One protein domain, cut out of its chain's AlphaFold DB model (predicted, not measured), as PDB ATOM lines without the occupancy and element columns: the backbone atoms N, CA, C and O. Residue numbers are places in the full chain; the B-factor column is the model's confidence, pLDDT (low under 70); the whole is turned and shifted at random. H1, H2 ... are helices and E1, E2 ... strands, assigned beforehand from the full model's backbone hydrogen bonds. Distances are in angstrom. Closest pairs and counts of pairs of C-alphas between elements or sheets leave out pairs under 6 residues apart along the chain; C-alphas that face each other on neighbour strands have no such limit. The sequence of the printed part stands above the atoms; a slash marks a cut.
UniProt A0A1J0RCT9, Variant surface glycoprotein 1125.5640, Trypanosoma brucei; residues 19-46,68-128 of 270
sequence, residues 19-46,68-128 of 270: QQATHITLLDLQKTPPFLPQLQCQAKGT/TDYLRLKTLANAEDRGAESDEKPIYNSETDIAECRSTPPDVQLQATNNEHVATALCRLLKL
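Overview. This is residues 19 to 46 and 68 to 128 of the 270 residues of the protein "Variant surface glycoprotein 1125.5640" of Trypanosoma brucei (UniProt A0A1J0RCT9). A small head, helix H1 packed on the short strand pair E1 and E4, stands at one end of a long two-stranded arm that ends in the ribbon E2 and E3. The 89 printed residues run E1, E2, E3, E4, H1, both pairs antiparallel; the class is mixed, with under half of the residues in named elements. The whole is extended, radius of gyration of the C-alphas 21.2 A, spanning 72 by 27 by 20 A.

Along the chain. E1, residues 23 to 27, begins at C-alpha 23 (7.213, -15.910, 17.444). E2 is residues 38 to 44, 19.4 A; E3, 70 to 76, 17.9 A; E4, 86 to 90. H1, residues 115 to 127, 18.2 A, ends at (13.644, -11.269, 29.865).

Arrangement. In E1 and E4, N 24 and O 89 are 2.9 A apart; in E2 and E3, N 42 and O 72 are 2.9 A apart. The closest C-alphas of E4 and H1, Lys 89 and Ala 119, are 6.3 A apart. E2 and H1 are apart. In H1 every O i to N i+4 pair is within hydrogen-bond range.

Size, cuts and confidence. C-alphas 46 and 68 are 9.1 A apart across the cut. E4 to H1 is a long link. Residues 29 to 46, 68 to 86 and 95 to 97 have pLDDT under 70.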
ATOM      1  N   GLN A  19       4.574 -16.524  27.349       72.44
ATOM      2  CA  GLN A  19       5.832 -16.972  27.974       72.44
ATOM      3  C   GLN A  19       6.518 -18.119  27.218       72.44
ATOM      4  O   GLN A  19       7.702 -18.362  27.408       72.44
ATOM      5  N   GLN A  20       5.766 -18.851  26.395       75.31
ATOM      6  CA  GLN A  20       6.262 -19.989  25.614       75.31
ATOM      7  C   GLN A  20       6.338 -19.671  24.115       75.31
ATOM      8  O   GLN A  20       6.701 -20.536  23.320       75.31
ATOM      9  N   ALA A  21       5.939 -18.463  23.712       80.25
ATOM     10  CA  ALA A  21       5.931 -18.059  22.319       80.25
ATOM     11  C   ALA A  21       7.355 -17.710  21.876       80.25
ATOM     12  O   ALA A  21       8.009 -16.878  22.493       80.25
ATOM     13  N   THR A  22       7.820 -18.316  20.784       83.75
ATOM     14  CA  THR A  22       9.083 -17.944  20.121       83.75
ATOM     15  C   THR A  22       8.871 -16.937  18.990       83.75
ATOM     16  O   THR A  22       9.816 -16.268  18.578       83.75
ATOM     17  N   HIS A  23       7.625 -16.788  18.534       86.75
ATOM     18  CA  HIS A  23       7.213 -15.910  17.444       86.75
ATOM     19  C   HIS A  23       5.962 -15.118  17.810       86.75
ATOM     20  O   HIS A  23       5.130 -15.562  18.610       86.75
ATOM     21  N   ILE A  24       5.816 -13.957  17.179       83.88
ATOM     22  CA  ILE A  24       4.602 -13.153  17.226       83.88
ATOM     23  C   ILE A  24       4.185 -12.746  15.814       83.88
ATOM     24  O   ILE A  24       4.992 -12.264  15.023       83.88
ATOM     25  N   THR A  25       2.908 -12.941  15.500       84.06
ATOM     26  CA  THR A  25       2.306 -12.473  14.251       84.06
ATOM     27  C   THR A  25       1.639 -11.131  14.506       84.06
ATOM     28  O   THR A  25       0.717 -11.042  15.321       84.06
ATOM     29  N   LEU A  26       2.108 -10.093  13.822       78.25
ATOM     30  CA  LEU A  26       1.630  -8.721  13.980       78.25
ATOM     31  C   LEU A  26       1.133  -8.185  12.638       78.25
ATOM     32  O   LEU A  26       1.666  -8.533  11.585       78.25
ATOM     33  N   LEU A  27       0.117  -7.323  12.678       76.88
ATOM     34  CA  LEU A  27      -0.284  -6.554  11.500       76.88
ATOM     35  C   LEU A  27       0.851  -5.605  11.116       76.88
ATOM     36  O   LEU A  27       1.450  -4.978  11.990       76.88
ATOM     37  N   ASP A  28       1.152  -5.486   9.827       72.25
ATOM     38  CA  ASP A  28       2.108  -4.487   9.350       72.25
ATOM     39  C   ASP A  28       1.443  -3.104   9.347       72.25
ATOM     40  O   ASP A  28       0.792  -2.698   8.384       72.25
ATOM     41  N   LEU A  29       1.585  -2.366  10.449       68.06
ATOM     42  CA  LEU A  29       0.992  -1.036  10.599       68.06
ATOM     43  C   LEU A  29       1.670   0.035   9.728       68.06
ATOM     44  O   LEU A  29       1.112   1.119   9.584       68.06
ATOM     45  N   GLN A  30       2.837  -0.240   9.131       65.69
ATOM     46  CA  GLN A  30       3.433   0.655   8.130       65.69
ATOM     47  C   GLN A  30       2.733   0.530   6.774       65.69
ATOM     48  O   GLN A  30       2.703   1.492   6.009       65.69
ATOM     49  N   LYS A  31       2.154  -0.642   6.486       64.25
ATOM     50  CA  LYS A  31       1.452  -0.936   5.226       64.25
ATOM     51  C   LYS A  31      -0.064  -1.039   5.365       64.25
ATOM     52  O   LYS A  31      -0.753  -1.154   4.357       64.25
ATOM     53  N   THR A  32      -0.588  -0.977   6.587       62.38
ATOM     54  CA  THR A  32      -2.028  -1.030   6.859       62.38
ATOM     55  C   THR A  32      -2.551   0.390   7.086       62.38
ATOM     56  O   THR A  32      -2.406   0.917   8.193       62.38
ATOM     57  N   PRO A  33      -3.145   1.049   6.074       56.25
ATOM     58  CA  PRO A  33      -3.727   2.369   6.267       56.25
ATOM     59  C   PRO A  33      -4.880   2.305   7.287       56.25
ATOM     60  O   PRO A  33      -5.648   1.338   7.294       56.25
ATOM     61  N   PRO A  34      -5.034   3.326   8.153       54.28
ATOM     62  CA  PRO A  34      -6.171   3.406   9.057       54.28
ATOM     63  C   PRO A  34      -7.483   3.461   8.268       54.28
ATOM     64  O   PRO A  34      -7.587   4.120   7.233       54.28
ATOM     65  N   PHE A  35      -8.492   2.766   8.786       61.31
ATOM     66  CA  PHE A  35      -9.815   2.657   8.183       61.31
ATOM     67  C   PHE A  35     -10.455   4.038   7.992       61.31
ATOM     68  O   PHE A  35     -10.839   4.696   8.962       61.31
ATOM     69  N   LEU A  36     -10.621   4.460   6.740       56.69
ATOM     70  CA  LEU A  36     -11.509   5.561   6.386       56.69
ATOM     71  C   LEU A  36     -12.738   4.960   5.695       56.69
ATOM     72  O   LEU A  36     -12.606   4.441   4.583       56.69
ATOM     73  N   PRO A  37     -13.928   4.977   6.327       59.53
ATOM     74  CA  PRO A  37     -15.129   4.477   5.675       59.53
ATOM     75  C   PRO A  37     -15.394   5.304   4.418       59.53
ATOM     76  O   PRO A  37     -15.428   6.536   4.473       59.53
ATOM     77  N   GLN A  38     -15.634   4.639   3.289       60.31
ATOM     78  CA  GLN A  38     -16.167   5.344   2.133       60.31
ATOM     79  C   GLN A  38     -17.627   5.688   2.412       60.31
ATOM     80  O   GLN A  38     -18.446   4.820   2.735       60.31
ATOM     81  N   LEU A  39     -17.939   6.974   2.292       65.00
ATOM     82  CA  LEU A  39     -19.293   7.486   2.397       65.00
ATOM     83  C   LEU A  39     -19.879   7.589   0.995       65.00
ATOM     84  O   LEU A  39     -19.421   8.387   0.180       65.00
ATOM     85  N   GLN A  40     -20.912   6.796   0.719       66.44
ATOM     86  CA  GLN A  40     -21.715   6.975  -0.484       66.44
ATOM     87  C   GLN A  40     -23.036   7.644  -0.114       66.44
ATOM     88  O   GLN A  40     -23.854   7.069   0.609       66.44
ATOM     89  N   CYS A  41     -23.255   8.843  -0.651       63.44
ATOM     90  CA  CYS A  41     -24.551   9.505  -0.630       63.44
ATOM     91  C   CYS A  41     -25.347   9.082  -1.866       63.44
ATOM     92  O   CYS A  41     -24.874   9.212  -2.993       63.44
ATOM     93  N   GLN A  42     -26.558   8.581  -1.661       65.50
ATOM     94  CA  GLN A  42     -27.503   8.288  -2.732       65.50
ATOM     95  C   GLN A  42     -28.743   9.153  -2.526       65.50
ATOM     96  O   GLN A  42     -29.329   9.137  -1.443       65.50
ATOM     97  N   ALA A  43     -29.128   9.888  -3.565       63.69
ATOM     98  CA  ALA A  43     -30.366  10.649  -3.608       63.69
ATOM     99  C   ALA A  43     -31.206  10.160  -4.788       63.69
ATOM    100  O   ALA A  43     -30.693  10.003  -5.898       63.69
ATOM    101  N   LYS A  44     -32.488   9.906  -4.546       62.06
ATOM    102  CA  LYS A  44     -33.467   9.558  -5.578       62.06
ATOM    103  C   LYS A  44     -34.771  10.255  -5.225       62.06
ATOM    104  O   LYS A  44     -35.112  10.272  -4.049       62.06
ATOM    105  N   GLY A  45     -35.459  10.824  -6.212       65.69
ATOM    106  CA  GLY A  45     -36.756  11.464  -5.998       65.69
ATOM    107  C   GLY A  45     -36.806  12.962  -6.278       65.69
ATOM    108  O   GLY A  45     -35.849  13.546  -6.788       65.69
ATOM    109  N   THR A  46     -37.935  13.587  -5.936       62.88
ATOM    110  CA  THR A  46     -38.128  15.044  -6.053       62.88
ATOM    111  C   THR A  46     -37.824  15.724  -4.715       62.88
ATOM    112  O   THR A  46     -38.251  15.261  -3.663       62.88
ATOM    113  N   THR A  68     -38.771   4.928  -3.869       58.06
ATOM    114  CA  THR A  68     -39.265   6.120  -4.593       58.06
ATOM    115  C   THR A  68     -38.479   7.400  -4.303       58.06
ATOM    116  O   THR A  68     -37.838   7.894  -5.230       58.06
ATOM    117  N   ASP A  69     -38.458   7.888  -3.057       60.75
ATOM    118  CA  ASP A  69     -37.828   9.163  -2.676       60.75
ATOM    119  C   ASP A  69     -36.972   8.996  -1.406       60.75
ATOM    120  O   ASP A  69     -37.511   8.656  -0.357       60.75
ATOM    121  N   TYR A  70     -35.653   9.214  -1.470       63.72
ATOM    122  CA  TYR A  70     -34.770   9.052  -0.305       63.72
ATOM    123  C   TYR A  70     -33.460   9.850  -0.385       63.72
ATOM    124  O   TYR A  70     -32.931  10.122  -1.466       63.72
ATOM    125  N   LEU A  71     -32.894  10.129   0.797       63.41
ATOM    126  CA  LEU A  71     -31.493  10.505   1.001       63.41
ATOM    127  C   LEU A  71     -30.832   9.438   1.882       63.41
ATOM    128  O   LEU A  71     -31.170   9.300   3.054       63.41
ATOM    129  N   ARG A  72     -29.890   8.670   1.329       63.53
ATOM    130  CA  ARG A  72     -29.253   7.556   2.040       63.53
ATOM    131  C   ARG A  72     -27.749   7.738   2.102       63.53
ATOM    132  O   ARG A  72     -27.095   7.834   1.065       63.53
ATOM    133  N   LEU A  73     -27.211   7.711   3.317       65.56
ATOM    134  CA  LEU A  73     -25.780   7.598   3.568       65.56
ATOM    135  C   LEU A  73     -25.447   6.125   3.816       65.56
ATOM    136  O   LEU A  73     -25.992   5.506   4.728       65.56
ATOM    137  N   LYS A  74     -24.572   5.548   2.994       61.25
ATOM    138  CA  LYS A  74     -24.034   4.201   3.209       61.25
ATOM    139  C   LYS A  74     -22.565   4.313   3.583       61.25
ATOM    140  O   LYS A  74     -21.792   4.922   2.849       61.25
ATOM    141  N   THR A  75     -22.191   3.687   4.693       60.94
ATOM    142  CA  THR A  75     -20.798   3.349   4.988       60.94
ATOM    143  C   THR A  75     -20.480   2.045   4.274       60.94
ATOM    144  O   THR A  75     -21.062   1.005   4.594       60.94
ATOM    145  N   LEU A  76     -19.597   2.095   3.287       57.84
ATOM    146  CA  LEU A  76     -19.140   0.903   2.583       57.84
ATOM    147  C   LEU A  76     -17.798   0.468   3.174       57.84
ATOM    148  O   LEU A  76     -16.888   1.284   3.321       57.84
ATOM    149  N   ALA A  77     -17.687  -0.818   3.513       54.50
ATOM    150  CA  ALA A  77     -16.382  -1.436   3.704       54.50
ATOM    151  C   ALA A  77     -15.699  -1.491   2.333       54.50
ATOM    152  O   ALA A  77     -16.308  -1.939   1.357       54.50
ATOM    153  N   ASN A  78     -14.472  -0.986   2.246       51.94
ATOM    154  CA  ASN A  78     -13.728  -0.995   0.995       51.94
ATOM    155  C   ASN A  78     -13.325  -2.446   0.655       51.94
ATOM    156  O   ASN A  78     -13.042  -3.241   1.550       51.94
ATOM    157  N   ALA A  79     -13.322  -2.826  -0.626       50.88
ATOM    158  CA  ALA A  79     -13.082  -4.220  -1.043       50.88
ATOM    159  C   ALA A  79     -11.642  -4.717  -0.776       50.88
ATOM    160  O   ALA A  79     -11.374  -5.917  -0.865       50.88
ATOM    161  N   GLU A  80     -10.733  -3.803  -0.436       51.56
ATOM    162  CA  GLU A  80      -9.295  -4.033  -0.251       51.56
ATOM    163  C   GLU A  80      -8.930  -4.701   1.087       51.56
ATOM    164  O   GLU A  80      -7.788  -5.111   1.266       51.56
ATOM    165  N   ASP A  81      -9.893  -4.952   1.984       46.91
ATOM    166  CA  ASP A  81      -9.651  -5.695   3.238       46.91
ATOM    167  C   ASP A  81      -9.299  -7.185   3.032       46.91
ATOM    168  O   ASP A  81      -8.968  -7.903   3.979       46.91
ATOM    169  N   ARG A  82      -9.311  -7.686   1.792       47.47
ATOM    170  CA  ARG A  82      -8.712  -8.986   1.446       47.47
ATOM    171  C   ARG A  82      -7.206  -8.840   1.216       47.47
ATOM    172  O   ARG A  82      -6.722  -9.146   0.133       47.47
ATOM    173  N   GLY A  83      -6.470  -8.371   2.218       49.81
ATOM    174  CA  GLY A  83      -5.032  -8.165   2.037       49.81
ATOM    175  C   GLY A  83      -4.262  -7.610   3.223       49.81
ATOM    176  O   GLY A  83      -3.119  -7.232   3.023       49.81
ATOM    177  N   ALA A  84      -4.838  -7.540   4.433       57.03
ATOM    178  CA  ALA A  84      -4.070  -7.145   5.613       57.03
ATOM    179  C   ALA A  84      -2.906  -8.129   5.814       57.03
ATOM    180  O   ALA A  84      -3.098  -9.264   6.264       57.03
ATOM    181  N   GLU A  85      -1.708  -7.701   5.426       62.31
ATOM    182  CA  GLU A  85      -0.508  -8.513   5.522       62.31
ATOM    183  C   GLU A  85      -0.077  -8.540   6.985       62.31
ATOM    184  O   GLU A  85       0.207  -7.519   7.618       62.31
ATOM    185  N   SER A  86      -0.113  -9.741   7.552       68.69
ATOM    186  CA  SER A  86       0.505 -10.000   8.841       68.69
ATOM    187  C   SER A  86       1.900 -10.528   8.590       68.69
ATOM    188  O   SER A  86       2.083 -11.384   7.725       68.69
ATOM    189  N   ASP A  87       2.855 -10.045   9.368       77.25
ATOM    190  CA  ASP A  87       4.232 -10.509   9.303       77.25
ATOM    191  C   ASP A  87       4.575 -11.229  10.609       77.25
ATOM    192  O   ASP A  87       4.260 -10.756  11.709       77.25
ATOM    193  N   GLU A  88       5.166 -12.412  10.483       84.56
ATOM    194  CA  GLU A  88       5.614 -13.202  11.622       84.56
ATOM    195  C   GLU A  88       7.039 -12.794  11.975       84.56
ATOM    196  O   GLU A  88       7.943 -12.841  11.142       84.56
ATOM    197  N   LYS A  89       7.241 -12.384  13.228       85.81
ATOM    198  CA  LYS A  89       8.544 -11.958  13.732       85.81
ATOM    199  C   LYS A  89       9.032 -12.886  14.837       85.81
ATOM    200  O   LYS A  89       8.274 -13.144  15.779       85.81
ATOM    201  N   PRO A  90      10.289 -13.360  14.769       86.25
ATOM    202  CA  PRO A  90      10.883 -14.083  15.879       86.25
ATOM    203  C   PRO A  90      11.120 -13.116  17.040       86.25
ATOM    204  O   PRO A  90      11.597 -11.993  16.853       86.25
ATOM    205  N   ILE A  91      10.768 -13.568  18.242       85.56
ATOM    206  CA  ILE A  91      10.943 -12.821  19.492       85.56
ATOM    207  C   ILE A  91      12.419 -12.875  19.928       85.56
ATOM    208  O   ILE A  91      12.977 -11.871  20.368       85.56
ATOM    209  N   TYR A  92      13.069 -14.028  19.755       87.00
ATOM    210  CA  TYR A  92      14.442 -14.299  20.202       87.00
ATOM    211  C   TYR A  92      15.443 -14.344  19.041       87.00
ATOM    212  O   TYR A  92      15.054 -14.304  17.873       87.00
ATOM    213  N   ASN A  93      16.741 -14.400  19.363       82.50
ATOM    214  CA  ASN A  93      17.824 -14.435  18.371       82.50
ATOM    215  C   ASN A  93      17.790 -15.698  17.488       82.50
ATOM    216  O   ASN A  93      18.163 -15.651  16.317       82.50
ATOM    217  N   SER A  94      17.277 -16.814  18.015       74.38
ATOM    218  CA  SER A  94      16.926 -17.991  17.219       74.38
ATOM    219  C   SER A  94      15.746 -18.757  17.829       74.38
ATOM    220  O   SER A  94      15.330 -18.486  18.954       74.38
ATOM    221  N   GLU A  95      15.200 -19.731  17.094       67.56
ATOM    222  CA  GLU A  95      14.082 -20.562  17.570       67.56
ATOM    223  C   GLU A  95      14.466 -21.485  18.734       67.56
ATOM    224  O   GLU A  95      13.621 -21.839  19.555       67.56
ATOM    225  N   THR A  96      15.737 -21.888  18.791       65.12
ATOM    226  CA  THR A  96      16.276 -22.820  19.790       65.12
ATOM    227  C   THR A  96      16.995 -22.109  20.925       65.12
ATOM    228  O   THR A  96      17.071 -22.643  22.029       65.12
ATOM    229  N   ASP A  97      17.513 -20.908  20.665       66.88
ATOM    230  CA  ASP A  97      18.186 -20.077  21.651       66.88
ATOM    231  C   ASP A  97      17.270 -18.941  22.110       66.88
ATOM    232  O   ASP A  97      17.313 -17.811  21.619       66.88
ATOM    233  N   ILE A  98      16.427 -19.273  23.087       74.62
ATOM    234  CA  ILE A  98      15.601 -18.300  23.799       74.62
ATOM    235  C   ILE A  98      16.398 -17.543  24.866       74.62
ATOM    236  O   ILE A  98      15.790 -16.793  25.629       74.62
ATOM    237  N   ALA A  99      17.714 -17.760  25.018       74.19
ATOM    238  CA  ALA A  99      18.523 -17.072  26.022       74.19
ATOM    239  C   ALA A  99      18.704 -15.593  25.659       74.19
ATOM    240  O   ALA A  99      18.579 -14.740  26.542       74.19
ATOM    241  N   GLU A 100      18.887 -15.302  24.371       81.50
ATOM    242  CA  GLU A 100      19.228 -13.977  23.861       81.50
ATOM    243  C   GLU A 100      18.082 -13.305  23.093       81.50
ATOM    244  O   GLU A 100      17.414 -13.901  22.241       81.50
ATOM    245  N   CYS A 101      17.875 -12.016  23.368       85.69
ATOM    246  CA  CYS A 101      17.032 -11.167  22.532       85.69
ATOM    247  C   CYS A 101      17.778 -10.726  21.278       85.69
ATOM    248  O   CYS A 101      18.995 -10.550  21.295       85.69
ATOM    249  N   ARG A 102      17.030 -10.461  20.206       82.62
ATOM    250  CA  ARG A 102      17.590  -9.854  18.995       82.62
ATOM    251  C   ARG A 102      18.173  -8.472  19.297       82.62
ATOM    252  O   ARG A 102      17.715  -7.755  20.194       82.62
ATOM    253  N   SER A 103      19.183  -8.102  18.518       81.81
ATOM    254  CA  SER A 103      19.803  -6.780  18.571       81.81
ATOM    255  C   SER A 103      18.761  -5.681  18.386       81.81
ATOM    256  O   SER A 103      17.844  -5.813  17.576       81.81
ATOM    257  N   THR A 104      18.912  -4.574  19.120       77.25
ATOM    258  CA  THR A 104      18.070  -3.391  18.912       77.25
ATOM    259  C   THR A 104      18.167  -2.952  17.450       77.25
ATOM    260  O   THR A 104      19.290  -2.769  16.973       77.25
ATOM    261  N   PRO A 105      17.047  -2.746  16.738       75.25
ATOM    262  CA  PRO A 105      17.109  -2.099  15.438       75.25
ATOM    263  C   PRO A 105      17.604  -0.643  15.600       75.25
ATOM    264  O   PRO A 105      17.490  -0.083  16.693       75.25
ATOM    265  N   PRO A 106      18.160  -0.016  14.546       80.12
ATOM    266  CA  PRO A 106      18.618   1.376  14.591       80.12
ATOM    267  C   PRO A 106      17.520   2.348  15.050       80.12
ATOM    268  O   PRO A 106      16.344   2.093  14.805       80.12
ATOM    269  N   ASP A 107      17.884   3.498  15.627       76.69
ATOM    270  CA  ASP A 107      16.930   4.454  16.224       76.69
ATOM    271  C   ASP A 107      15.774   4.860  15.299       76.69
ATOM    272  O   ASP A 107      14.621   4.941  15.720       76.69
ATOM    273  N   VAL A 108      16.054   5.028  14.003       75.25
ATOM    274  CA  VAL A 108      15.051   5.364  12.974       75.25
ATOM    275  C   VAL A 108      13.954   4.300  12.811       75.25
ATOM    276  O   VAL A 108      12.911   4.567  12.222       75.25
ATOM    277  N   GLN A 109      14.181   3.098  13.339       74.19
ATOM    278  CA  GLN A 109      13.286   1.946  13.291       74.19
ATOM    279  C   GLN A 109      12.589   1.661  14.634       74.19
ATOM    280  O   GLN A 109      11.776   0.736  14.688       74.19
ATOM    281  N   LEU A 110      12.846   2.442  15.692       78.12
ATOM    282  CA  LEU A 110      12.221   2.314  17.019       78.12
ATOM    283  C   LEU A 110      10.811   2.923  17.063       78.12
ATOM    284  O   LEU A 110      10.507   3.796  17.873       78.12
ATOM    285  N   GLN A 111       9.941   2.486  16.160       77.62
ATOM    286  CA  GLN A 111       8.549   2.926  16.105       77.62
ATOM    287  C   GLN A 111       7.619   1.777  16.477       77.62
ATOM    288  O   GLN A 111       7.866   0.628  16.116       77.62
ATOM    289  N   ALA A 112       6.502   2.088  17.139       72.31
ATOM    290  CA  ALA A 112       5.475   1.098  17.482       72.31
ATOM    291  C   ALA A 112       4.824   0.444  16.246       72.31
ATOM    292  O   ALA A 112       4.210  -0.611  16.357       72.31
ATOM    293  N   THR A 113       4.967   1.060  15.071       75.75
ATOM    294  CA  THR A 113       4.523   0.519  13.781       75.75
ATOM    295  C   THR A 113       5.493  -0.503  13.189       75.75
ATOM    296  O   THR A 113       5.136  -1.186  12.236       75.75
ATOM    297  N   ASN A 114       6.711  -0.622  13.728       81.38
ATOM    298  CA  ASN A 114       7.706  -1.576  13.262       81.38
ATOM    299  C   ASN A 114       7.641  -2.878  14.072       81.38
ATOM    300  O   ASN A 114       8.033  -2.930  15.240       81.38
ATOM    301  N   ASN A 115       7.224  -3.956  13.416       85.25
ATOM    302  CA  ASN A 115       7.060  -5.264  14.046       85.25
ATOM    303  C   ASN A 115       8.379  -5.866  14.570       85.25
ATOM    304  O   ASN A 115       8.350  -6.591  15.563       85.25
ATOM    305  N   GLU A 116       9.536  -5.529  13.984       84.94
ATOM    306  CA  GLU A 116      10.856  -5.948  14.496       84.94
ATOM    307  C   GLU A 116      11.162  -5.300  15.853       84.94
ATOM    308  O   GLU A 116      11.652  -5.949  16.786       84.94
ATOM    309  N   HIS A 117      10.828  -4.013  15.985       86.81
ATOM    310  CA  HIS A 117      10.980  -3.282  17.236       86.81
ATOM    311  C   HIS A 117      10.054  -3.853  18.314       86.81
ATOM    312  O   HIS A 117      10.509  -4.120  19.427       86.81
ATOM    313  N   VAL A 118       8.786  -4.110  17.971       86.50
ATOM    314  CA  VAL A 118       7.804  -4.698  18.894       86.50
ATOM    315  C   VAL A 118       8.243  -6.087  19.366       86.50
ATOM    316  O   VAL A 118       8.223  -6.343  20.568       86.50
ATOM    317  N   ALA A 119       8.698  -6.966  18.467       87.38
ATOM    318  CA  ALA A 119       9.183  -8.302  18.830       87.38
ATOM    319  C   ALA A 119      10.413  -8.245  19.757       87.38
ATOM    320  O   ALA A 119      10.473  -8.948  20.767       87.38
ATOM    321  N   THR A 120      11.359  -7.342  19.477       85.81
ATOM    322  CA  THR A 120      12.559  -7.144  20.307       85.81
ATOM    323  C   THR A 120      12.215  -6.567  21.685       85.81
ATOM    324  O   THR A 120      12.756  -7.003  22.703       85.81
ATOM    325  N   ALA A 121      11.294  -5.599  21.745       85.69
ATOM    326  CA  ALA A 121      10.813  -5.021  22.998       85.69
ATOM    327  C   ALA A 121      10.068  -6.059  23.850       85.69
ATOM    328  O   ALA A 121      10.265  -6.123  25.063       85.69
ATOM    329  N   LEU A 122       9.274  -6.919  23.209       87.31
ATOM    330  CA  LEU A 122       8.581  -8.028  23.853       87.31
ATOM    331  C   LEU A 122       9.561  -9.037  24.456       87.31
ATOM    332  O   LEU A 122       9.378  -9.444  25.599       87.31
ATOM    333  N   CYS A 123      10.633  -9.386  23.740       87.56
ATOM    334  CA  CYS A 123      11.685 -10.233  24.294       87.56
ATOM    335  C   CYS A 123      12.301  -9.622  25.551       87.56
ATOM    336  O   CYS A 123      12.417 -10.299  26.568       87.56
ATOM    337  N   ARG A 124      12.646  -8.326  25.513       85.81
ATOM    338  CA  ARG A 124      13.195  -7.624  26.682       85.81
ATOM    339  C   ARG A 124      12.231  -7.646  27.849       85.81
ATOM    340  O   ARG A 124      12.664  -7.911  28.956       85.81
ATOM    341  N   LEU A 125      10.943  -7.426  27.600       82.81
ATOM    342  CA  LEU A 125       9.916  -7.505  28.634       82.81
ATOM    343  C   LEU A 125       9.834  -8.906  29.252       82.81
ATOM    344  O   LEU A 125       9.746  -9.028  30.465       82.81
ATOM    345  N   LEU A 126       9.902  -9.958  28.433       80.25
ATOM    346  CA  LEU A 126       9.896 -11.350  28.897       80.25
ATOM    347  C   LEU A 126      11.207 -11.764  29.586       80.25
ATOM    348  O   LEU A 126      11.222 -12.733  30.339       80.25
ATOM    349  N   LYS A 127      12.304 -11.053  29.302       76.75
ATOM    350  CA  LYS A 127      13.644 -11.269  29.865       76.75
ATOM    351  C   LYS A 127      13.989 -10.355  31.024       76.75
ATOM    352  O   LYS A 127      15.004 -10.604  31.674       76.75
ATOM    353  N   LEU A 128      13.179  -9.330  31.289       72.12
ATOM    354  CA  LEU A 128      13.224  -8.616  32.552       72.12
ATOM    355  C   LEU A 128      13.008  -9.679  33.621       72.12
ATOM    356  O   LEU A 128      11.907 -10.190  33.806       72.12
TER     357      LEU A 128